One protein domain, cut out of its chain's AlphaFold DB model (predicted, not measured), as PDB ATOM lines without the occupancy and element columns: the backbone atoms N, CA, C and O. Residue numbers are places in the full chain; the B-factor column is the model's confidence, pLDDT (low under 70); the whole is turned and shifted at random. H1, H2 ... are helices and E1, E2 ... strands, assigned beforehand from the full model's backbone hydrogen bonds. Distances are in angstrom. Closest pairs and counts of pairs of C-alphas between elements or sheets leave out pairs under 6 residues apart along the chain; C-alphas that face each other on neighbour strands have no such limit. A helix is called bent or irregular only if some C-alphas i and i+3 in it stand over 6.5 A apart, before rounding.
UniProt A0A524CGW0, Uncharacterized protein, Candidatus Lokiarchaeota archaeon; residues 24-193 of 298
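AT A GLANCE: This is residues 24 to 193 of the 298 residues of an uncharacterized protein of Candidatus Lokiarchaeota archaeon (UniProt A0A524CGW0). A strongly twisted, curled sheet of five strands has the long bent helix H4 over one face, and the long helix H5 packs on both arms of H4 and on the edge strand E2. H1 lies on the opposite face from H4a, and the sheet curls round H2. The printed part has 170 residues with five named strands and five named helices, in the order E1 E2 H1 H2 H3 E3 E4 E5 H4 H5; the class is mixed. The antiparallel sheet has the order E2 E1 E5 E4 E3. The whole is compact, with a radius of gyration of the C-alphas of 16.1 A and spans of 48 by 32 by 32 A.

HOW THE PARTS SIT: E1, residues 24 to 30, and E2, residues 34 to 41, form a hairpin, with N 26 and O 39 within hydrogen-bond range at 3.0 A. H1, residues 44 to 48, lies over E2 at a height over the sheet of 7.9 A, the closest C-alphas being those of Ala 40 and Ile 47, 6.8 A apart. H1 and H2, residues 50 to 58, touch only at the corner, and only just, with 3 pairs of C-alphas within 8 A; the closest are those of Ile 47 and Met 53, 6.5 A. H3, residues 60 to 63, only grazes the sheet with residues 61 to 63. E3, residues 75 to 79, E4, residues 82 to 91, and E5, residues 109 to 118, form a meander, successive antiparallel neighbours in two hairpins; N 77 and O 84 at 3.0 A, and N 87 and O 113 at 2.9 A, are within hydrogen-bond range. E5 is also antiparallel to E1, with N 27 and O 112 at 2.9 A. H4, residues 119 to 154, is one helix by its hydrogen bonds but bent, C-alphas 139 and 142 being 8.0 A apart; arms H4a, residues 119 to 139, and H4b, residues 142 to 154, stand about perpendicular at 80 degrees. H4a is on the sheet, with C-alphas of Leu 115 and Ile 129 closest for E5, 6.1 A; H4b runs across the strands at 72 degrees to E2 on the local plane. H5, residues 161 to 192, touches H4b with residues 163 to 174 alone, at a steep tilt of 55 degrees, opposite ways; the closest C-alphas are those of Ala 150 and Ile 167, 4.5 A. H5 touches H4a with residues 181 to 188 alone, closest at the C-alphas of Ile 132 and Leu 181, 7.0 A. Every O i to N i+4 pair is within range in H5, but 0 of 1 in H1, where 2 of 2 O i to N i+3 pairs are, 3 of 5 in H2, 12 of 17 in H4a and 8 of 9 in H4b; H3 is too short for such a pair.

IN THESE COORDINATES: E1 begins at C-alpha 24, (156.830, 117.801, 127.624). E4 measures 28.0 A, E5 29.4 A, H4a 29.5 A and H4b 20.1 A. H5 measures 46.6 A and ends at C-alpha 192, (155.845, 136.305, 126.694).

THE WHOLE: The C-alphas farthest apart, of Ser 101 and Ile 193, are 50.0 A apart. The printed part has no cut; the links H3 to E3 and E4 to E5 are long. Residues 60 to 61, 63 to 75, 96 to 97 and 100 to 102 have pLDDT under 70.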
ATOM      1  N   ILE A  24     156.592 118.177 126.231       94.56
ATOM      2  CA  ILE A  24     156.830 117.801 127.624       94.56
ATOM      3  C   ILE A  24     156.746 116.290 127.723       94.56
ATOM      4  O   ILE A  24     155.770 115.687 127.274       94.56
ATOM      5  N   TYR A  25     157.745 115.693 128.360       94.25
ATOM      6  CA  TYR A  25     157.780 114.271 128.662       94.25
ATOM      7  C   TYR A  25     157.903 114.086 130.167       94.25
ATOM      8  O   TYR A  25     158.744 114.714 130.810       94.25
ATOM      9  N   LEU A  26     157.083 113.199 130.723       94.38
ATOM     10  CA  LEU A  26     157.261 112.715 132.086       94.38
ATOM     11  C   LEU A  26     157.541 111.227 132.027       94.38
ATOM     12  O   LEU A  26     156.770 110.470 131.434       94.38
ATOM     13  N   LEU A  27     158.637 110.815 132.641       93.00
ATOM     14  CA  LEU A  27     159.131 109.450 132.596       93.00
ATOM     15  C   LEU A  27     159.356 108.961 134.024       93.00
ATOM     16  O   LEU A  27     159.738 109.746 134.888       93.00
ATOM     17  N   TYR A  28     159.191 107.664 134.252       90.94
ATOM     18  CA  TYR A  28     159.722 107.012 135.444       90.94
ATOM     19  C   TYR A  28     160.830 106.040 135.061       90.94
ATOM     20  O   TYR A  28     160.848 105.508 133.950       90.94
ATOM     21  N   PHE A  29     161.764 105.806 135.975       87.56
ATOM     22  CA  PHE A  29     162.819 104.824 135.771       87.56
ATOM     23  C   PHE A  29     162.379 103.434 136.262       87.56
ATOM     24  O   PHE A  29     162.140 103.230 137.452       87.56
ATOM     25  N   ASP A  30     162.291 102.468 135.348       85.38
ATOM     26  CA  ASP A  30     162.140 101.042 135.652       85.38
ATOM     27  C   ASP A  30     163.496 100.349 135.554       85.38
ATOM     28  O   ASP A  30     164.234 100.491 134.580       85.38
ATOM     29  N   GLU A  31     163.815  99.530 136.544       80.38
ATOM     30  CA  GLU A  31     165.148  98.953 136.700       80.38
ATOM     31  C   GLU A  31     165.518  97.961 135.588       80.38
ATOM     32  O   GLU A  31     166.697  97.700 135.354       80.38
ATOM     33  N   LYS A  32     164.518  97.391 134.904       80.88
ATOM     34  CA  LYS A  32     164.709  96.432 133.808       80.88
ATOM     35  C   LYS A  32     164.549  97.088 132.440       80.88
ATOM     36  O   LYS A  32     165.200  96.671 131.483       80.88
ATOM     37  N   LYS A  33     163.630  98.044 132.332       81.69
ATOM     38  CA  LYS A  33     163.214  98.648 131.058       81.69
ATOM     39  C   LYS A  33     163.829 100.032 130.810       81.69
ATOM     40  O   LYS A  33     163.743 100.518 129.687       81.69
ATOM     41  N   GLY A  34     164.459 100.646 131.811       85.00
ATOM     42  CA  GLY A  34     164.971 102.013 131.749       85.00
ATOM     43  C   GLY A  34     163.854 103.050 131.886       85.00
ATOM     44  O   GLY A  34     162.883 102.841 132.607       85.00
ATOM     45  N   HIS A  35     163.986 104.179 131.192       87.69
ATOM     46  CA  HIS A  35     162.991 105.251 131.217       87.69
ATOM     47  C   HIS A  35     161.695 104.831 130.516       87.69
ATOM     48  O   HIS A  35     161.686 104.589 129.309       87.69
ATOM     49  N   ILE A  36     160.591 104.791 131.257       89.19
ATOM     50  CA  ILE A  36     159.255 104.506 130.737       89.19
ATOM     51  C   ILE A  36     158.427 105.792 130.758       89.19
ATOM     52  O   ILE A  36     158.306 106.422 131.811       89.19
ATOM     53  N   PRO A  37     157.842 106.197 129.621       91.31
ATOM     54  CA  PRO A  37     157.019 107.390 129.559       91.31
ATOM     55  C   PRO A  37     155.688 107.193 130.274       91.31
ATOM     56  O   PRO A  37     154.904 106.318 129.926       91.31
ATOM     57  N   LEU A  38     155.430 108.062 131.247       92.31
ATOM     58  CA  LEU A  38     154.136 108.209 131.897       92.31
ATOM     59  C   LEU A  38     153.210 109.097 131.068       92.31
ATOM     60  O   LEU A  38     152.022 108.809 130.973       92.31
ATOM     61  N   LEU A  39     153.740 110.165 130.461       93.44
ATOM     62  CA  LEU A  39     153.002 111.053 129.559       93.44
ATOM     63  C   LEU A  39     153.921 111.725 128.536       93.44
ATOM     64  O   LEU A  39     155.114 111.915 128.786       93.44
ATOM     65  N   ALA A  40     153.321 112.132 127.419       92.38
ATOM     66  CA  ALA A  40     153.912 113.042 126.451       92.38
ATOM     67  C   ALA A  40     152.853 114.058 126.011       92.38
ATOM     68  O   ALA A  40     151.714 113.689 125.734       92.38
ATOM     69  N   TYR A  41     153.230 115.328 125.962       92.81
ATOM     70  CA  TYR A  41     152.374 116.435 125.551       92.81
ATOM     71  C   TYR A  41     153.126 117.295 124.525       92.81
ATOM     72  O   TYR A  41     154.325 117.500 124.709       92.81
ATOM     73  N   PRO A  42     152.481 117.826 123.470       87.31
ATOM     74  CA  PRO A  42     151.042 117.780 123.172       87.31
ATOM     75  C   PRO A  42     150.543 116.508 122.465       87.31
ATOM     76  O   PRO A  42     149.337 116.292 122.419       87.31
ATOM     77  N   ASP A  43     151.425 115.662 121.921       86.69
ATOM     78  CA  ASP A  43     151.041 114.442 121.191       86.69
ATOM     79  C   ASP A  43     151.496 113.168 121.921       86.69
ATOM     80  O   ASP A  43     152.660 112.777 121.841       86.69
ATOM     81  N   GLU A  44     150.570 112.454 122.565       85.94
ATOM     82  CA  GLU A  44     150.873 111.164 123.200       85.94
ATOM     83  C   GLU A  44     151.296 110.073 122.210       85.94
ATOM     84  O   GLU A  44     152.043 109.157 122.574       85.94
ATOM     85  N   LYS A  45     150.859 110.149 120.943       86.19
ATOM     86  CA  LYS A  45     151.213 109.143 119.931       86.19
ATOM     87  C   LYS A  45     152.727 109.122 119.684       86.19
ATOM     88  O   LYS A  45     153.242 108.109 119.201       86.19
ATOM     89  N   VAL A  46     153.452 110.190 120.045       84.88
ATOM     90  CA  VAL A  46     154.915 110.278 119.931       84.88
ATOM     91  C   VAL A  46     155.633 109.164 120.694       84.88
ATOM     92  O   VAL A  46     156.639 108.655 120.205       84.88
ATOM     93  N   ILE A  47     155.071 108.701 121.818       85.38
ATOM     94  CA  ILE A  47     155.645 107.631 122.652       85.38
ATOM     95  C   ILE A  47     155.848 106.340 121.844       85.38
ATOM     96  O   ILE A  47     156.808 105.602 122.054       85.38
ATOM     97  N   LYS A  48     154.969 106.073 120.871       84.12
ATOM     98  CA  LYS A  48     155.034 104.871 120.025       84.12
ATOM     99  C   LYS A  48     156.058 104.998 118.888       84.12
ATOM    100  O   LYS A  48     156.408 103.997 118.263       84.12
ATOM    101  N   LYS A  49     156.555 106.208 118.607       84.44
ATOM    102  CA  LYS A  49     157.486 106.503 117.509       84.44
ATOM    103  C   LYS A  49     158.928 106.416 118.023       84.44
ATOM    104  O   LYS A  49     159.498 107.407 118.473       84.44
ATOM    105  N   LYS A  50     159.532 105.221 117.928       79.38
ATOM    106  CA  LYS A  50     160.887 104.925 118.449       79.38
ATOM    107  C   LYS A  50     161.955 105.940 118.033       79.38
ATOM    108  O   LYS A  50     162.808 106.277 118.843       79.38
ATOM    109  N   GLU A  51     161.906 106.420 116.793       78.50
ATOM    110  CA  GLU A  51     162.865 107.395 116.259       78.50
ATOM    111  C   GLU A  51     162.819 108.718 117.032       78.50
ATOM    112  O   GLU A  51     163.861 109.221 117.445       78.50
ATOM    113  N   LYS A  52     161.614 109.220 117.331       76.81
ATOM    114  CA  LYS A  52     161.410 110.470 118.077       76.81
ATOM    115  C   LYS A  52     161.769 110.352 119.560       76.81
ATOM    116  O   LYS A  52     162.206 111.321 120.166       76.81
ATOM    117  N   MET A  53     161.626 109.158 120.135       82.88
ATOM    118  CA  MET A  53     161.976 108.880 121.534       82.88
ATOM    119  C   MET A  53     163.449 108.487 121.726       82.88
ATOM    120  O   MET A  53     163.900 108.296 122.857       82.88
ATOM    121  N   ARG A  54     164.231 108.355 120.646       79.44
ATOM    122  CA  ARG A  54     165.635 107.927 120.711       79.44
ATOM    123  C   ARG A  54     166.496 108.786 121.652       79.44
ATOM    124  O   ARG A  54     167.242 108.179 122.424       79.44
ATOM    125  N   PRO A  55     166.399 110.133 121.662       77.88
ATOM    126  CA  PRO A  55     167.184 110.956 122.585       77.88
ATOM    127  C   PRO A  55     166.889 110.629 124.048       77.88
ATOM    128  O   PRO A  55     167.801 110.614 124.866       77.88
ATOM    129  N   ILE A  56     165.636 110.291 124.353       79.75
ATOM    130  CA  ILE A  56     165.156 109.964 125.697       79.75
ATOM    131  C   ILE A  56     165.663 108.588 126.148       79.75
ATOM    132  O   ILE A  56     166.076 108.417 127.293       79.75
ATOM    133  N   TYR A  57     165.659 107.596 125.256       79.69
ATOM    134  CA  TYR A  57     166.015 106.223 125.627       79.69
ATOM    135  C   TYR A  57     167.514 105.930 125.639       79.69
ATOM    136  O   TYR A  57     167.937 105.002 126.324       79.69
ATOM    137  N   VAL A  58     168.312 106.665 124.861       72.19
ATOM    138  CA  VAL A  58     169.702 106.271 124.574       72.19
ATOM    139  C   VAL A  58     170.731 107.169 125.255       72.19
ATOM    140  O   VAL A  58     171.842 106.715 125.518       72.19
ATOM    141  N   HIS A  59     170.408 108.431 125.548       70.31
ATOM    142  CA  HIS A  59     171.432 109.356 126.023       70.31
ATOM    143  C   HIS A  59     171.819 109.083 127.487       70.31
ATOM    144  O   HIS A  59     170.974 109.090 128.381       70.31
ATOM    145  N   SER A  60     173.117 108.872 127.734       60.22
ATOM    146  CA  SER A  60     173.673 108.466 129.037       60.22
ATOM    147  C   SER A  60     173.374 109.454 130.165       60.22
ATOM    148  O   SER A  60     173.213 109.053 131.312       60.22
ATOM    149  N   ILE A  61     173.238 110.737 129.835       66.19
ATOM    150  CA  ILE A  61     172.957 111.811 130.797       66.19
ATOM    151  C   ILE A  61     171.648 111.587 131.579       66.19
ATOM    152  O   ILE A  61     171.516 111.954 132.749       66.19
ATOM    153  N   TRP A  62     170.688 110.879 130.976       70.81
ATOM    154  CA  TRP A  62     169.428 110.530 131.628       70.81
ATOM    155  C   TRP A  62     169.594 109.450 132.698       70.81
ATOM    156  O   TRP A  62     168.735 109.327 133.563       70.81
ATOM    157  N   PHE A  63     170.723 108.745 132.736       67.25
ATOM    158  CA  PHE A  63     170.998 107.669 133.690       67.25
ATOM    159  C   PHE A  63     171.824 108.110 134.909       67.25
ATOM    160  O   PHE A  63     172.059 107.287 135.785       67.25
ATOM    161  N   LEU A  64     172.237 109.383 134.985       67.88
ATOM    162  CA  LEU A  64     172.878 109.949 136.183       67.88
ATOM    163  C   LEU A  64     171.908 109.963 137.376       67.88
ATOM    164  O   LEU A  64     170.730 110.301 137.203       67.88
ATOM    165  N   GLU A  65     172.376 109.614 138.569       67.56
ATOM    166  CA  GLU A  65     171.527 109.598 139.768       67.56
ATOM    167  C   GLU A  65     171.158 111.033 140.193       67.56
ATOM    168  O   GLU A  65     171.951 111.954 139.994       67.56
ATOM    169  N   PRO A  66     169.984 111.275 140.812       65.38
ATOM    170  CA  PRO A  66     169.616 112.614 141.279       65.38
ATOM    171  C   PRO A  66     170.632 113.220 142.256       65.38
ATOM    172  O   PRO A  66     170.827 114.424 142.256       65.38
ATOM    173  N   SER A  67     171.309 112.392 143.060       62.50
ATOM    174  CA  SER A  67     172.372 112.825 143.979       62.50
ATOM    175  C   SER A  67     173.666 113.257 143.284       62.50
ATOM    176  O   SER A  67     174.548 113.811 143.932       62.50
ATOM    177  N   GLU A  68     173.814 112.938 141.999       57.22
ATOM    178  CA  GLU A  68     174.958 113.325 141.166       57.22
ATOM    179  C   GLU A  68     174.693 114.629 140.398       57.22
ATOM    180  O   GLU A  68     175.572 115.098 139.681       57.22
ATOM    181  N   LEU A  69     173.495 115.207 140.543       60.69
ATOM    182  CA  LEU A  69     173.086 116.474 139.946       60.69
ATOM    183  C   LEU A  69     172.988 117.524 141.057       60.69
ATOM    184  O   LEU A  69     172.416 117.251 142.114       60.69
ATOM    185  N   ASN A  70     173.535 118.722 140.841       56.91
ATOM    186  CA  ASN A  70     173.306 119.822 141.782       56.91
ATOM    187  C   ASN A  70     171.810 120.209 141.778       56.91
ATOM    188  O   ASN A  70     171.147 120.102 140.749       56.91
ATOM    189  N   GLU A  71     171.261 120.682 142.908       53.66
ATOM    190  CA  GLU A  71     169.826 121.040 143.024       53.66
ATOM    191  C   GLU A  71     169.377 122.103 141.993       53.66
ATOM    192  O   GLU A  71     168.210 122.123 141.592       53.66
ATOM    193  N   ASP A  72     170.323 122.921 141.516       52.00
ATOM    194  CA  ASP A  72     170.137 123.963 140.498       52.00
ATOM    195  C   ASP A  72     170.474 123.505 139.059       52.00
ATOM    196  O   ASP A  72     170.309 124.271 138.106       52.00
ATOM    197  N   GLU A  73     170.949 122.271 138.857       59.59
ATOM    198  CA  GLU A  73     171.357 121.771 137.541       59.59
ATOM    199  C   GLU A  73     170.194 121.089 136.816       59.59
ATOM    200  O   GLU A  73     169.793 119.960 137.109       59.59
ATOM    201  N   HIS A  74     169.669 121.771 135.800       65.38
ATOM    202  CA  HIS A  74     168.943 121.104 134.731       65.38
ATOM    203  C   HIS A  74     169.946 120.509 133.737       65.38
ATOM    204  O   HIS A  74     171.017 121.057 133.480       65.38
ATOM    205  N   ILE A  75     169.598 119.357 133.176       66.38
ATOM    206  CA  ILE A  75     170.412 118.727 132.142       66.38
ATOM    207  C   ILE A  75     169.998 119.277 130.780       66.38
ATOM    208  O   ILE A  75     168.828 119.149 130.416       66.38
ATOM    209  N   ASP A  76     170.976 119.763 130.016       71.56
ATOM    210  CA  ASP A  76     170.794 120.241 128.649       71.56
ATOM    211  C   ASP A  76     171.374 119.289 127.603       71.56
ATOM    212  O   ASP A  76     172.562 118.962 127.616       71.56
ATOM    213  N   LEU A  77     170.537 118.889 126.644       80.25
ATOM    214  CA  LEU A  77     170.944 118.126 125.466       80.25
ATOM    215  C   LEU A  77     170.414 118.790 124.194       80.25
ATOM    216  O   LEU A  77     169.213 119.007 124.065       80.25
ATOM    217  N   GLU A  78     171.286 119.057 123.226       78.00
ATOM    218  CA  GLU A  78     170.886 119.512 121.892       78.00
ATOM    219  C   GLU A  78     170.825 118.334 120.907       78.00
ATOM    220  O   GLU A  78     171.774 117.557 120.788       78.00
ATOM    221  N   PHE A  79     169.702 118.195 120.199       75.88
ATOM    222  CA  PHE A  79     169.489 117.169 119.177       75.88
ATOM    223  C   PHE A  79     168.437 117.633 118.157       75.88
ATOM    224  O   PHE A  79     167.382 118.121 118.547       75.88
ATOM    225  N   GLU A  80     168.708 117.483 116.854       75.94
ATOM    226  CA  GLU A  80     167.776 117.826 115.755       75.94
ATOM    227  C   GLU A  80     167.118 119.218 115.885       75.94
ATOM    228  O   GLU A  80     165.899 119.369 115.794       75.94
ATOM    229  N   SER A  81     167.928 120.260 116.119       75.12
ATOM    230  CA  SER A  81     167.459 121.650 116.291       75.12
ATOM    231  C   SER A  81     166.490 121.857 117.466       75.12
ATOM    232  O   SER A  81     165.781 122.865 117.534       75.12
ATOM    233  N   LYS A  82     166.494 120.931 118.426       83.50
ATOM    234  CA  LYS A  82     165.789 121.031 119.701       83.50
ATOM    235  C   LYS A  82     166.781 120.958 120.856       83.50
ATOM    236  O   LYS A  82     167.799 120.274 120.771       83.50
ATOM    237  N   ARG A  83     166.454 121.634 121.952       84.69
ATOM    238  CA  ARG A  83     167.124 121.514 123.244       84.69
ATOM    239  C   ARG A  83     166.182 120.847 124.233       84.69
ATOM    240  O   ARG A  83     165.014 121.222 124.334       84.69
ATOM    241  N   TYR A  84     166.702 119.848 124.925       89.62
ATOM    242  CA  TYR A  84     166.031 119.082 125.958       89.62
ATOM    243  C   TYR A  84     166.561 119.572 127.295       89.62
ATOM    244  O   TYR A  84     167.730 119.348 127.593       89.62
ATOM    245  N   PHE A  85     165.693 120.210 128.066       89.69
ATOM    246  CA  PHE A  85     165.905 120.561 129.461       89.69
ATOM    247  C   PHE A  85     165.318 119.432 130.300       89.69
ATOM    248  O   PHE A  85     164.187 119.012 130.034       89.69
ATOM    249  N   ALA A  86     166.025 118.936 131.313       89.25
ATOM    250  CA  ALA A  86     165.458 117.931 132.207       89.25
ATOM    251  C   ALA A  86     165.710 118.196 133.684       89.25
ATOM    252  O   ALA A  86     166.770 118.684 134.072       89.25
ATOM    253  N   LYS A  87     164.749 117.762 134.501       88.25
ATOM    254  CA  LYS A  87     164.850 117.679 135.957       88.25
ATOM    255  C   LYS A  87     164.539 116.273 136.437       88.25
ATOM    256  O   LYS A  87     163.588 115.645 135.964       88.25
ATOM    257  N   LYS A  88     165.320 115.801 137.408       88.06
ATOM    258  CA  LYS A  88     165.093 114.521 138.082       88.06
ATOM    259  C   LYS A  88     164.693 114.758 139.523       88.06
ATOM    260  O   LYS A  88     165.236 115.638 140.178       88.06
ATOM    261  N   PHE A  89     163.751 113.968 140.009       89.06
ATOM    262  CA  PHE A  89     163.296 114.060 141.389       89.06
ATOM    263  C   PHE A  89     162.736 112.728 141.871       89.06
ATOM    264  O   PHE A  89     162.382 111.850 141.082       89.06
ATOM    265  N   LEU A  90     162.687 112.585 143.191       89.31
ATOM    266  CA  LEU A  90     162.234 111.377 143.861       89.31
ATOM    267  C   LEU A  90     160.764 111.503 144.251       89.31
ATOM    268  O   LEU A  90     160.329 112.551 144.728       89.31
ATOM    269  N   VAL A  91     160.011 110.419 144.088       88.38
ATOM    270  CA  VAL A  91     158.608 110.344 144.520       88.38
ATOM    271  C   VAL A  91     158.353 109.091 145.354       88.38
ATOM    272  O   VAL A  91     159.029 108.077 145.156       88.38
ATOM    273  N   PRO A  92     157.376 109.115 146.277       85.62
ATOM    274  CA  PRO A  92     157.027 107.934 147.055       85.62
ATOM    275  C   PRO A  92     156.637 106.751 146.159       85.62
ATOM    276  O   PRO A  92     155.809 106.877 145.253       85.62
ATOM    277  N   SER A  93     157.214 105.583 146.439       82.88
ATOM    278  CA  SER A  93     156.852 104.330 145.776       82.88
ATOM    279  C   SER A  93     155.598 103.726 146.406       82.88
ATOM    280  O   SER A  93     155.445 103.700 147.627       82.88
ATOM    281  N   LYS A  94     154.715 103.188 145.558       80.94
ATOM    282  CA  LYS A  94     153.633 102.264 145.954       80.94
ATOM    283  C   LYS A  94     153.722 100.929 145.214       80.94
ATOM    284  O   LYS A  94     152.730 100.207 145.119       80.94
ATOM    285  N   ARG A  95     154.884 100.623 144.632       76.00
ATOM    286  CA  ARG A  95     155.123  99.350 143.947       76.00
ATOM    287  C   ARG A  95     155.420  98.278 144.990       76.00
ATOM    288  O   ARG A  95     156.338  98.438 145.786       76.00
ATOM    289  N   GLU A  96     154.652  97.191 144.953       68.19
ATOM    290  CA  GLU A  96     154.846  96.039 145.846       68.19
ATOM    291  C   GLU A  96     156.188  95.341 145.580       68.19
ATOM    292  O   GLU A  96     156.868  94.928 146.514       68.19
ATOM    293  N   GLU A  97     156.615  95.284 144.313       68.31
ATOM    294  CA  GLU A  97     157.856  94.625 143.907       68.31
ATOM    295  C   GLU A  97     158.786  95.562 143.124       68.31
ATOM    296  O   GLU A  97     158.472  96.068 142.034       68.31
ATOM    297  N   LYS A  98     159.988  95.752 143.674       76.19
ATOM    298  CA  LYS A  98     161.134  96.360 142.993       76.19
ATOM    299  C   LYS A  98     161.953  95.253 142.343       76.19
ATOM    300  O   LYS A  98     162.196  94.213 142.947       76.19
ATOM    301  N   ARG A  99     162.367  95.454 141.091       72.12
ATOM    302  CA  ARG A  99     162.981  94.378 140.285       72.12
ATOM    303  C   ARG A  99     164.491  94.240 140.493       72.12
ATOM    304  O   ARG A  99     165.071  93.252 140.047       72.12
ATOM    305  N   ARG A 100     165.138  95.215 141.139       68.62
ATOM    306  CA  ARG A 100     166.584  95.218 141.404       68.62
ATOM    307  C   ARG A 100     166.876  94.699 142.808       68.62
ATOM    308  O   ARG A 100     166.342  95.210 143.790       68.62
ATOM    309  N   SER A 101     167.782  93.729 142.903       64.31
ATOM    310  CA  SER A 101     168.273  93.217 144.185       64.31
ATOM    311  C   SER A 101     168.871  94.341 145.036       64.31
ATOM    312  O   SER A 101     169.691  95.118 144.550       64.31
ATOM    313  N   GLY A 102     168.473  94.410 146.308       68.38
ATOM    314  CA  GLY A 102     168.958  95.409 147.270       68.38
ATOM    315  C   GLY A 102     168.134  96.699 147.348       68.38
ATOM    316  O   GLY A 102     168.393  97.506 148.237       68.38
ATOM    317  N   ILE A 103     167.129  96.886 146.484       74.81
ATOM    318  CA  ILE A 103     166.163  97.990 146.595       74.81
ATOM    319  C   ILE A 103     164.972  97.530 147.441       74.81
ATOM    320  O   ILE A 103     164.402  96.467 147.195       74.81
ATOM    321  N   LYS A 104     164.596  98.331 148.442       78.44
ATOM    322  CA  LYS A 104     163.435  98.043 149.290       78.44
ATOM    323  C   LYS A 104     162.147  98.476 148.582       78.44
ATOM    324  O   LYS A 104     162.182  99.456 147.837       78.44
ATOM    325  N   PRO A 105     160.997  97.831 148.836       76.38
ATOM    326  CA  PRO A 105     159.708  98.284 148.299       76.38
ATOM    327  C   PRO A 105     159.410  99.763 148.605       76.38
ATOM    328  O   PRO A 105     158.853 100.474 147.765       76.38
ATOM    329  N   GLU A 106     159.862 100.248 149.770       80.31
ATOM    330  CA  GLU A 106     159.707 101.647 150.195       80.31
ATOM    331  C   GLU A 106     160.636 102.635 149.469       80.31
ATOM    332  O   GLU A 106     160.467 103.848 149.607       80.31
ATOM    333  N   SER A 107     161.640 102.154 148.728       84.25
ATOM    334  CA  SER A 107     162.584 103.026 148.032       84.25
ATOM    335  C   SER A 107     161.853 103.892 147.000       84.25
ATOM    336  O   SER A 107     161.037 103.363 146.233       84.25
ATOM    337  N   PRO A 108     162.145 105.204 146.946       87.25
ATOM    338  CA  PRO A 108     161.438 106.128 146.070       87.25
ATOM    339  C   PRO A 108     161.590 105.751 144.591       87.25
ATOM    340  O   PRO A 108     162.521 105.046 144.198       87.25
ATOM    341  N   GLU A 109     160.651 106.205 143.765       88.44
ATOM    342  CA  GLU A 109     160.782 106.151 142.307       88.44
ATOM    343  C   GLU A 109     161.532 107.389 141.818       88.44
ATOM    344  O   GLU A 109     161.348 108.484 142.352       88.44
ATOM    345  N   ILE A 110     162.329 107.220 140.767       89.44
ATOM    346  CA  ILE A 110     162.971 108.334 140.070       89.44
ATOM    347  C   ILE A 110     162.053 108.770 138.931       89.44
ATOM    348  O   ILE A 110     161.703 107.966 138.060       89.44
ATOM    349  N   ILE A 111     161.690 110.049 138.939       91.44
ATOM    350  CA  ILE A 111     160.951 110.707 137.864       91.44
ATOM    351  C   ILE A 111     161.898 111.607 137.091       91.44
ATOM    352  O   ILE A 111     162.705 112.324 137.681       91.44
ATOM    353  N   VAL A 112     161.763 111.584 135.768       90.81
ATOM    354  CA  VAL A 112     162.452 112.496 134.859       90.81
ATOM    355  C   VAL A 112     161.404 113.329 134.137       90.81
ATOM    356  O   VAL A 112     160.597 112.806 133.364       90.81
ATOM    357  N   LEU A 113     161.407 114.628 134.413       92.62
ATOM    358  CA  LEU A 113     160.659 115.629 133.669       92.62
ATOM    359  C   LEU A 113     161.567 116.180 132.578       92.62
ATOM    360  O   LEU A 113     162.664 116.636 132.885       92.62
ATOM    361  N   MET A 114     161.100 116.182 131.335       92.31
ATOM    362  CA  MET A 114     161.792 116.819 130.222       92.31
ATOM    363  C   MET A 114     160.902 117.864 129.566       92.31
ATOM    364  O   MET A 114     159.746 117.588 129.245       92.31
ATOM    365  N   LEU A 115     161.474 119.036 129.326       93.50
ATOM    366  CA  LEU A 115     160.933 120.078 128.471       93.50
ATOM    367  C   LEU A 115     161.795 120.144 127.213       93.50
ATOM    368  O   LEU A 115     163.012 120.283 127.288       93.50
ATOM    369  N   VAL A 116     161.165 120.074 126.052       91.56
ATOM    370  CA  VAL A 116     161.843 120.166 124.765       91.56
ATOM    371  C   VAL A 116     161.396 121.433 124.074       91.56
ATOM    372  O   VAL A 116     160.201 121.645 123.878       91.56
ATOM    373  N   LEU A 117     162.362 122.257 123.691       88.81
ATOM    374  CA  LEU A 117     162.137 123.507 122.980       88.81
ATOM    375  C   LEU A 117     162.958 123.521 121.688       88.81
ATOM    376  O   LEU A 117     164.079 123.015 121.674       88.81
ATOM    377  N   PRO A 118     162.462 124.132 120.605       84.25
ATOM    378  CA  PRO A 118     163.301 124.568 119.495       84.25
ATOM    379  C   PRO A 118     164.526 125.360 119.988       84.25
ATOM    380  O   PRO A 118     164.418 126.138 120.940       84.25
ATOM    381  N   THR A 119     165.687 125.207 119.341       75.69
ATOM    382  CA  THR A 119     166.950 125.859 119.767       75.69
ATOM    383  C   THR A 119     166.873 127.383 119.830       75.69
ATOM    384  O   THR A 119     167.611 128.019 120.574       75.69
ATOM    385  N   ASN A 120     165.956 127.997 119.095       70.00
ATOM    386  CA  ASN A 120     165.734 129.435 119.138       70.00
ATOM    387  C   ASN A 120     164.843 129.883 120.321       70.00
ATOM    388  O   ASN A 120     164.776 131.073 120.612       70.00
ATOM    389  N   LEU A 121     164.174 128.960 121.022       81.38
ATOM    390  CA  LEU A 121     163.338 129.230 122.204       81.38
ATOM    391  C   LEU A 121     164.034 128.899 123.532       81.38
ATOM    392  O   LEU A 121     163.412 128.996 124.585       81.38
ATOM    393  N   ILE A 122     165.326 128.561 123.506       82.06
ATOM    394  CA  ILE A 122     166.085 128.105 124.685       82.06
ATOM    395  C   ILE A 122     166.104 129.108 125.839       82.06
ATOM    396  O   ILE A 122     166.173 128.701 126.988       82.06
ATOM    397  N   VAL A 123     165.971 130.403 125.542       79.50
ATOM    398  CA  VAL A 123     165.885 131.480 126.544       79.50
ATOM    399  C   VAL A 123     164.713 131.298 127.518       79.50
ATOM    400  O   VAL A 123     164.738 131.842 128.616       79.50
ATOM    401  N   PHE A 124     163.693 130.532 127.129       88.06
ATOM    402  CA  PHE A 124     162.532 130.234 127.967       88.06
ATOM    403  C   PHE A 124     162.664 128.921 128.752       88.06
ATOM    404  O   PHE A 124     161.804 128.637 129.580       88.06
ATOM    405  N   GLY A 125     163.692 128.110 128.476       88.62
ATOM    406  CA  GLY A 125     163.823 126.744 128.985       88.62
ATOM    407  C   GLY A 125     163.836 126.658 130.502       88.62
ATOM    408  O   GLY A 125     162.952 126.021 131.072       88.62
ATOM    409  N   ASP A 126     164.777 127.355 131.137       87.19
ATOM    410  CA  ASP A 126     165.009 127.305 132.584       87.19
ATOM    411  C   ASP A 126     163.760 127.712 133.371       87.19
ATOM    412  O   ASP A 126     163.250 126.971 134.207       87.19
ATOM    413  N   GLU A 127     163.197 128.881 133.058       91.06
ATOM    414  CA  GLU A 127     162.022 129.382 133.770       91.06
ATOM    415  C   GLU A 127     160.800 128.472 133.558       91.06
ATOM    416  O   GLU A 127     160.018 128.230 134.486       91.06
ATOM    417  N   LEU A 128     160.612 127.964 132.336       93.94
ATOM    418  CA  LEU A 128     159.458 127.137 132.009       93.94
ATOM    419  C   LEU A 128     159.558 125.749 132.647       93.94
ATOM    420  O   LEU A 128     158.562 125.284 133.212       93.94
ATOM    421  N   ILE A 129     160.729 125.101 132.618       94.19
ATOM    422  CA  ILE A 129     160.898 123.793 133.261       94.19
ATOM    423  C   ILE A 129     160.728 123.901 134.777       94.19
ATOM    424  O   ILE A 129     160.090 123.028 135.363       94.19
ATOM    425  N   GLU A 130     161.175 124.994 135.405       93.56
ATOM    426  CA  GLU A 130     160.925 125.248 136.828       93.56
ATOM    427  C   GLU A 130     159.438 125.383 137.145       93.56
ATOM    428  O   GLU A 130     158.937 124.798 138.108       93.56
ATOM    429  N   LYS A 131     158.687 126.139 136.337       95.56
ATOM    430  CA  LYS A 131     157.237 126.281 136.539       95.56
ATOM    431  C   LYS A 131     156.521 124.938 136.392       95.56
ATOM    432  O   LYS A 131     155.653 124.627 137.209       95.56
ATOM    433  N   ILE A 132     156.893 124.141 135.389       96.50
ATOM    434  CA  ILE A 132     156.325 122.804 135.167       96.50
ATOM    435  C   ILE A 132     156.680 121.869 136.328       96.50
ATOM    436  O   ILE A 132     155.809 121.179 136.859       96.50
ATOM    437  N   TYR A 133     157.940 121.870 136.754       94.94
ATOM    438  CA  TYR A 133     158.418 121.081 137.884       94.94
ATOM    439  C   TYR A 133     157.634 121.397 139.161       94.94
ATOM    440  O   TYR A 133     157.074 120.496 139.787       94.94
ATOM    441  N   ASN A 134     157.493 122.682 139.490       95.25
ATOM    442  CA  ASN A 134     156.745 123.132 140.660       95.25
ATOM    443  C   ASN A 134     155.250 122.786 140.580       95.25
ATOM    444  O   ASN A 134     154.653 122.426 141.595       95.25
ATOM    445  N   LEU A 135     154.633 122.847 139.395       96.75
ATOM    446  CA  LEU A 135     153.256 122.382 139.200       96.75
ATOM    447  C   LEU A 135     153.123 120.898 139.572       96.75
ATOM    448  O   LEU A 135     152.216 120.521 140.320       96.75
ATOM    449  N   ILE A 136     154.039 120.065 139.072       95.50
ATOM    450  CA  ILE A 136     154.023 118.619 139.312       95.50
ATOM    451  C   ILE A 136     154.252 118.311 140.792       95.50
ATOM    452  O   ILE A 136     153.470 117.554 141.374       95.50
ATOM    453  N   LEU A 137     155.261 118.923 141.418       93.19
ATOM    454  CA  LEU A 137     155.531 118.730 142.841       93.19
ATOM    455  C   LEU A 137     154.326 119.112 143.706       93.19
ATOM    456  O   LEU A 137     153.885 118.324 144.538       93.19
ATOM    457  N   ASN A 138     153.754 120.294 143.480       94.38
ATOM    458  CA  ASN A 138     152.726 120.830 144.369       94.38
ATOM    459  C   ASN A 138     151.367 120.138 144.212       94.38
ATOM    460  O   ASN A 138     150.620 120.020 145.182       94.38
ATOM    461  N   GLN A 139     151.014 119.689 143.003       95.94
ATOM    462  CA  GLN A 139     149.662 119.182 142.727       95.94
ATOM    463  C   GLN A 139     149.586 117.673 142.480       95.94
ATOM    464  O   GLN A 139     148.499 117.078 142.599       95.94
ATOM    465  N   PHE A 140     150.709 117.053 142.112       95.44
ATOM    466  CA  PHE A 140     150.721 115.694 141.580       95.44
ATOM    467  C   PHE A 140     151.712 114.744 142.250       95.44
ATOM    468  O   PHE A 140     151.586 113.551 141.993       95.44
ATOM    469  N   ILE A 141     152.610 115.185 143.138       92.88
ATOM    470  CA  ILE A 141     153.645 114.306 143.718       92.88
ATOM    471  C   ILE A 141     153.082 113.007 144.320       92.88
ATOM    472  O   ILE A 141     153.480 111.912 143.932       92.88
ATOM    473  N   GLU A 142     152.047 113.114 145.154       90.06
ATOM    474  CA  GLU A 142     151.363 111.961 145.759       90.06
ATOM    475  C   GLU A 142     150.581 111.121 144.737       90.06
ATOM    476  O   GLU A 142     150.342 109.920 144.918       90.06
ATOM    477  N   LYS A 143     150.166 111.759 143.636       93.00
ATOM    478  CA  LYS A 143     149.375 111.150 142.565       93.00
ATOM    479  C   LYS A 143     150.240 110.368 141.571       93.00
ATOM    480  O   LYS A 143     149.728 109.438 140.948       93.00
ATOM    481  N   LEU A 144     151.530 110.694 141.452       92.25
ATOM    482  CA  LEU A 144     152.461 110.042 140.522       92.25
ATOM    483  C   LEU A 144     152.612 108.548 140.803       92.25
ATOM    484  O   LEU A 144     152.653 107.756 139.867       92.25
ATOM    485  N   SER A 145     152.584 108.145 142.075       90.31
ATOM    486  CA  SER A 145     152.604 106.728 142.461       90.31
ATOM    487  C   SER A 145     151.465 105.914 141.821       90.31
ATOM    488  O   SER A 145     151.683 104.794 141.357       90.31
ATOM    489  N   PHE A 146     150.259 106.488 141.727       90.38
ATOM    490  CA  PHE A 146     149.116 105.846 141.072       90.38
ATOM    491  C   PHE A 146     149.266 105.820 139.552       90.38
ATOM    492  O   PHE A 146     148.867 104.844 138.924       90.38
ATOM    493  N   LEU A 147     149.864 106.860 138.966       92.12
ATOM    494  CA  LEU A 147     150.124 106.920 137.529       92.12
ATOM    495  C   LEU A 147     151.126 105.836 137.098       92.12
ATOM    496  O   LEU A 147     150.873 105.120 136.136       92.12
ATOM    497  N   ILE A 148     152.210 105.657 137.859       91.19
ATOM    498  CA  ILE A 148     153.204 104.593 137.630       91.19
ATOM    499  C   ILE A 148     152.552 103.217 137.754       91.19
ATOM    500  O   ILE A 148     152.745 102.353 136.899       91.19
ATOM    501  N   LYS A 149     151.751 103.006 138.807       88.94
ATOM    502  CA  LYS A 149     151.041 101.740 139.016       88.94
ATOM    503  C   LYS A 149     150.100 101.432 137.850       88.94
ATOM    504  O   LYS A 149     150.122 100.314 137.342       88.94
ATOM    505  N   ALA A 150     149.312 102.411 137.409       90.75
ATOM    506  CA  ALA A 150     148.425 102.264 136.261       90.75
ATOM    507  C   ALA A 150     149.201 101.895 134.989       90.75
ATOM    508  O   ALA A 150     148.783 100.993 134.268       90.75
ATOM    509  N   GLU A 151     150.348 102.532 134.745       89.81
ATOM    510  CA  GLU A 151     151.173 102.240 133.570       89.81
ATOM    511  C   GLU A 151     151.745 100.816 133.603       89.81
ATOM    512  O   GLU A 151     151.678 100.100 132.609       89.81
ATOM    513  N   ILE A 152     152.201 100.341 134.768       88.19
ATOM    514  CA  ILE A 152     152.650  98.948 134.937       88.19
ATOM    515  C   ILE A 152     151.503  97.960 134.696       88.19
ATOM    516  O   ILE A 152     151.693  96.933 134.049       88.19
ATOM    517  N   LEU A 153     150.305  98.263 135.203       88.31
ATOM    518  CA  LEU A 153     149.136  97.394 135.062       88.31
ATOM    519  C   LEU A 153     148.640  97.280 133.614       88.31
ATOM    520  O   LEU A 153     148.028  96.268 133.269       88.31
ATOM    521  N   LYS A 154     148.915  98.267 132.751       86.50
ATOM    522  CA  LYS A 154     148.562  98.199 131.321       86.50
ATOM    523  C   LYS A 154     149.295  97.082 130.578       86.50
ATOM    524  O   LYS A 154     148.748  96.571 129.602       86.50
ATOM    525  N   ASP A 155     150.464  96.667 131.064       82.00
ATOM    526  CA  ASP A 155     151.240  95.556 130.499       82.00
ATOM    527  C   ASP A 155     150.682  94.168 130.872       82.00
ATOM    528  O   ASP A 155     151.102  93.157 130.300       82.00
ATOM    529  N   ASN A 156     149.739  94.081 131.819       78.56
ATOM    530  CA  ASN A 156     149.173  92.801 132.240       78.56
ATOM    531  C   ASN A 156     148.253  92.214 131.158       78.56
ATOM    532  O   ASN A 156     147.338  92.871 130.663       78.56
ATOM    533  N   GLN A 157     148.448  90.928 130.839       71.06
ATOM    534  CA  GLN A 157     147.642  90.220 129.833       71.06
ATOM    535  C   GLN A 157     146.184  90.003 130.272       71.06
ATOM    536  O   GLN A 157     145.293  89.938 129.429       71.06
ATOM    537  N   ILE A 158     145.929  89.903 131.581       74.88
ATOM    538  CA  ILE A 158     144.598  89.664 132.152       74.88
ATOM    539  C   ILE A 158     144.139  90.928 132.883       74.88
ATOM    540  O   ILE A 158     144.800  91.389 133.813       74.88
ATOM    541  N   LYS A 159     142.984  91.469 132.481       81.44
ATOM    542  CA  LYS A 159     142.398  92.688 133.056       81.44
ATOM    543  C   LYS A 159     141.182  92.343 133.912       81.44
ATOM    544  O   LYS A 159     140.071  92.219 133.404       81.44
ATOM    545  N   LEU A 160     141.407  92.170 135.212       87.50
ATOM    546  CA  LEU A 160     140.335  92.050 136.205       87.50
ATOM    547  C   LEU A 160     139.638  93.410 136.417       87.50
ATOM    548  O   LEU A 160     140.267  94.446 136.187       87.50
ATOM    549  N   PRO A 161     138.382  93.446 136.906       88.44
ATOM    550  CA  PRO A 161     137.661  94.700 137.147       88.44
ATOM    551  C   PRO A 161     138.417  95.690 138.045       88.44
ATOM    552  O   PRO A 161     138.455  96.880 137.755       88.44
ATOM    553  N   GLU A 162     139.079  95.196 139.092       87.62
ATOM    554  CA  GLU A 162     139.896  96.012 140.003       87.62
ATOM    555  C   GLU A 162     141.102  96.644 139.291       87.62
ATOM    556  O   GLU A 162     141.436  97.803 139.525       87.62
ATOM    557  N   ILE A 163     141.723  95.913 138.357       87.62
ATOM    558  CA  ILE A 163     142.842  96.412 137.545       87.62
ATOM    559  C   ILE A 163     142.363  97.519 136.603       87.62
ATOM    560  O   ILE A 163     143.038  98.535 136.456       87.62
ATOM    561  N   ILE A 164     141.191  97.340 135.988       89.62
ATOM    562  CA  ILE A 164     140.594  98.348 135.102       89.62
ATOM    563  C   ILE A 164     140.325  99.642 135.881       89.62
ATOM    564  O   ILE A 164     140.699 100.711 135.414       89.62
ATOM    565  N   GLN A 165     139.781  99.550 137.098       90.69
ATOM    566  CA  GLN A 165     139.531 100.725 137.943       90.69
ATOM    567  C   GLN A 165     140.811 101.495 138.294       90.69
ATOM    568  O   GLN A 165     140.814 102.729 138.297       90.69
ATOM    569  N   GLU A 166     141.908 100.790 138.577       89.69
ATOM    570  CA  GLU A 166     143.202 101.420 138.854       89.69
ATOM    571  C   GLU A 166     143.793 102.088 137.602       89.69
ATOM    572  O   GLU A 166     144.334 103.193 137.700       89.69
ATOM    573  N   ILE A 167     143.637 101.469 136.425       91.38
ATOM    574  CA  ILE A 167     144.032 102.064 135.138       91.38
ATOM    575  C   ILE A 167     143.222 103.339 134.870       91.38
ATOM    576  O   ILE A 167     143.814 104.393 134.641       91.38
ATOM    577  N   ASP A 168     141.894 103.283 135.005       92.75
ATOM    578  CA  ASP A 168     141.001 104.429 134.794       92.75
ATOM    579  C   ASP A 168     141.328 105.588 135.744       92.75
ATOM    580  O   ASP A 168     141.269 106.767 135.378       92.75
ATOM    581  N   ARG A 169     141.687 105.272 136.993       93.12
ATOM    582  CA  ARG A 169     142.142 106.269 137.966       93.12
ATOM    583  C   ARG A 169     143.437 106.938 137.507       93.12
ATOM    584  O   ARG A 169     143.545 108.162 137.609       93.12
ATOM    585  N   GLY A 170     144.401 106.159 137.017       93.44
ATOM    586  CA  GLY A 170     145.647 106.674 136.448       93.44
ATOM    587  C   GLY A 170     145.406 107.572 135.236       93.44
ATOM    588  O   GLY A 170     145.922 108.688 135.189       93.44
ATOM    589  N   ASP A 171     144.549 107.144 134.311       92.81
ATOM    590  CA  ASP A 171     144.237 107.890 133.088       92.81
ATOM    591  C   ASP A 171     143.500 109.211 133.384       92.81
ATOM    592  O   ASP A 171     143.767 110.235 132.745       92.81
ATOM    593  N   LYS A 172     142.655 109.253 134.425       95.31
ATOM    594  CA  LYS A 172     142.064 110.510 134.931       95.31
ATOM    595  C   LYS A 172     143.115 111.460 135.502       95.31
ATOM    596  O   LYS A 172     143.084 112.654 135.209       95.31
ATOM    597  N   ILE A 173     144.058 110.952 136.302       95.44
ATOM    598  CA  ILE A 173     145.170 111.762 136.836       95.44
ATOM    599  C   ILE A 173     146.003 112.328 135.684       95.44
ATOM    600  O   ILE A 173     146.323 113.517 135.693       95.44
ATOM    601  N   LYS A 174     146.308 111.493 134.686       94.81
ATOM    602  CA  LYS A 174     147.060 111.869 133.489       94.81
ATOM    603  C   LYS A 174     146.364 112.978 132.702       94.81
ATOM    604  O   LYS A 174     146.985 113.993 132.406       94.81
ATOM    605  N   SER A 175     145.068 112.817 132.436       94.19
ATOM    606  CA  SER A 175     144.257 113.798 131.703       94.19
ATOM    607  C   SER A 175     144.206 115.145 132.428       94.19
ATOM    608  O   SER A 175     144.398 116.194 131.814       94.19
ATOM    609  N   ASN A 176     144.035 115.120 133.754       96.00
ATOM    610  CA  ASN A 176     144.070 116.332 134.572       96.00
ATOM    611  C   ASN A 176     145.447 117.005 134.515       96.00
ATOM    612  O   ASN A 176     145.527 118.218 134.353       96.00
ATOM    613  N   MET A 177     146.530 116.229 134.602       95.81
ATOM    614  CA  MET A 177     147.891 116.758 134.501       95.81
ATOM    615  C   MET A 177     148.147 117.409 133.142       95.81
ATOM    616  O   MET A 177     148.674 118.514 133.090       95.81
ATOM    617  N   ILE A 178     147.719 116.770 132.051       94.56
ATOM    618  CA  ILE A 178     147.803 117.329 130.697       94.56
ATOM    619  C   ILE A 178     147.058 118.667 130.605       94.56
ATOM    620  O   ILE A 178     147.598 119.629 130.062       94.56
ATOM    621  N   SER A 179     145.853 118.754 131.173       94.50
ATOM    622  CA  SER A 179     145.076 119.998 131.196       94.50
ATOM    623  C   SER A 179     145.797 121.120 131.955       94.50
ATOM    624  O   SER A 179     145.861 122.250 131.473       94.50
ATOM    625  N   GLU A 180     146.375 120.823 133.121       96.12
ATOM    626  CA  GLU A 180     147.125 121.812 133.908       96.12
ATOM    627  C   GLU A 180     148.418 122.251 133.207       96.12
ATOM    628  O   GLU A 180     148.718 123.445 133.159       96.12
ATOM    629  N   LEU A 181     149.152 121.317 132.590       94.88
ATOM    630  CA  LEU A 181     150.340 121.623 131.785       94.88
ATOM    631  C   LEU A 181     149.987 122.525 130.600       94.88
ATOM    632  O   LEU A 181     150.648 123.539 130.379       94.88
ATOM    633  N   LYS A 182     148.906 122.201 129.882       93.44
ATOM    634  CA  LYS A 182     148.376 123.031 128.797       93.44
ATOM    635  C   LYS A 182     148.077 124.446 129.283       93.44
ATOM    636  O   LYS A 182     148.521 125.410 128.665       93.44
ATOM    637  N   ASN A 183     147.353 124.588 130.392       93.88
ATOM    638  CA  ASN A 183     147.007 125.896 130.952       93.88
ATOM    639  C   ASN A 183     148.251 126.692 131.364       93.88
ATOM    640  O   ASN A 183     148.354 127.879 131.050       93.88
ATOM    641  N   LEU A 184     149.213 126.044 132.026       95.44
ATOM    642  CA  LEU A 184     150.465 126.664 132.451       95.44
ATOM    643  C   LEU A 184     151.259 127.189 131.256       95.44
ATOM    644  O   LEU A 184     151.633 128.363 131.241       95.44
ATOM    645  N   CYS A 185     151.478 126.353 130.244       92.75
ATOM    646  CA  CYS A 185     152.235 126.731 129.059       92.75
ATOM    647  C   CYS A 185     151.500 127.783 128.221       92.75
ATOM    648  O   CYS A 185     152.125 128.753 127.795       92.75
ATOM    649  N   ASN A 186     150.176 127.673 128.063       90.00
ATOM    650  CA  ASN A 186     149.373 128.700 127.398       90.00
ATOM    651  C   ASN A 186     149.497 130.054 128.094       90.00
ATOM    652  O   ASN A 186     149.705 131.069 127.429       90.00
ATOM    653  N   ASN A 187     149.401 130.084 129.424       91.06
ATOM    654  CA  ASN A 187     149.549 131.313 130.197       91.06
ATOM    655  C   ASN A 187     150.971 131.871 130.092       91.06
ATOM    656  O   ASN A 187     151.147 133.073 129.891       91.06
ATOM    657  N   TYR A 188     151.981 131.005 130.191       91.88
ATOM    658  CA  TYR A 188     153.381 131.388 130.048       91.88
ATOM    659  C   TYR A 188     153.632 132.043 128.689       91.88
ATOM    660  O   TYR A 188     154.006 133.218 128.620       91.88
ATOM    661  N   PHE A 189     153.333 131.322 127.607       87.81
ATOM    662  CA  PHE A 189     153.556 131.802 126.252       87.81
ATOM    663  C   PHE A 189     152.669 132.989 125.899       87.81
ATOM    664  O   PHE A 189     153.159 133.889 125.237       87.81
ATOM    665  N   SER A 190     151.440 133.098 126.403       85.62
ATOM    666  CA  SER A 190     150.606 134.295 126.186       85.62
ATOM    667  C   SER A 190     151.154 135.554 126.867       85.62
ATOM    668  O   SER A 190     150.905 136.671 126.406       85.62
ATOM    669  N   ASN A 191     151.897 135.398 127.967       84.38
ATOM    670  CA  ASN A 191     152.544 136.517 128.649       84.38
ATOM    671  C   ASN A 191     153.817 136.958 127.920       84.38
ATOM    672  O   ASN A 191     154.082 138.160 127.797       84.38
ATOM    673  N   VAL A 192     154.601 135.999 127.415       80.88
ATOM    674  CA  VAL A 192     155.845 136.305 126.694       80.88
ATOM    675  C   VAL A 192     155.615 136.626 125.211       80.88
ATOM    676  O   VAL A 192     156.353 137.431 124.648       80.88
ATOM    677  N   ILE A 193     154.556 136.103 124.597       74.19
ATOM    678  CA  ILE A 193     154.139 136.304 123.203       74.19
ATOM    679  C   ILE A 193     152.741 136.930 123.241       74.19
ATOM    680  O   ILE A 193     151.776 136.264 123.593       74.19
TER     681      ILE A 193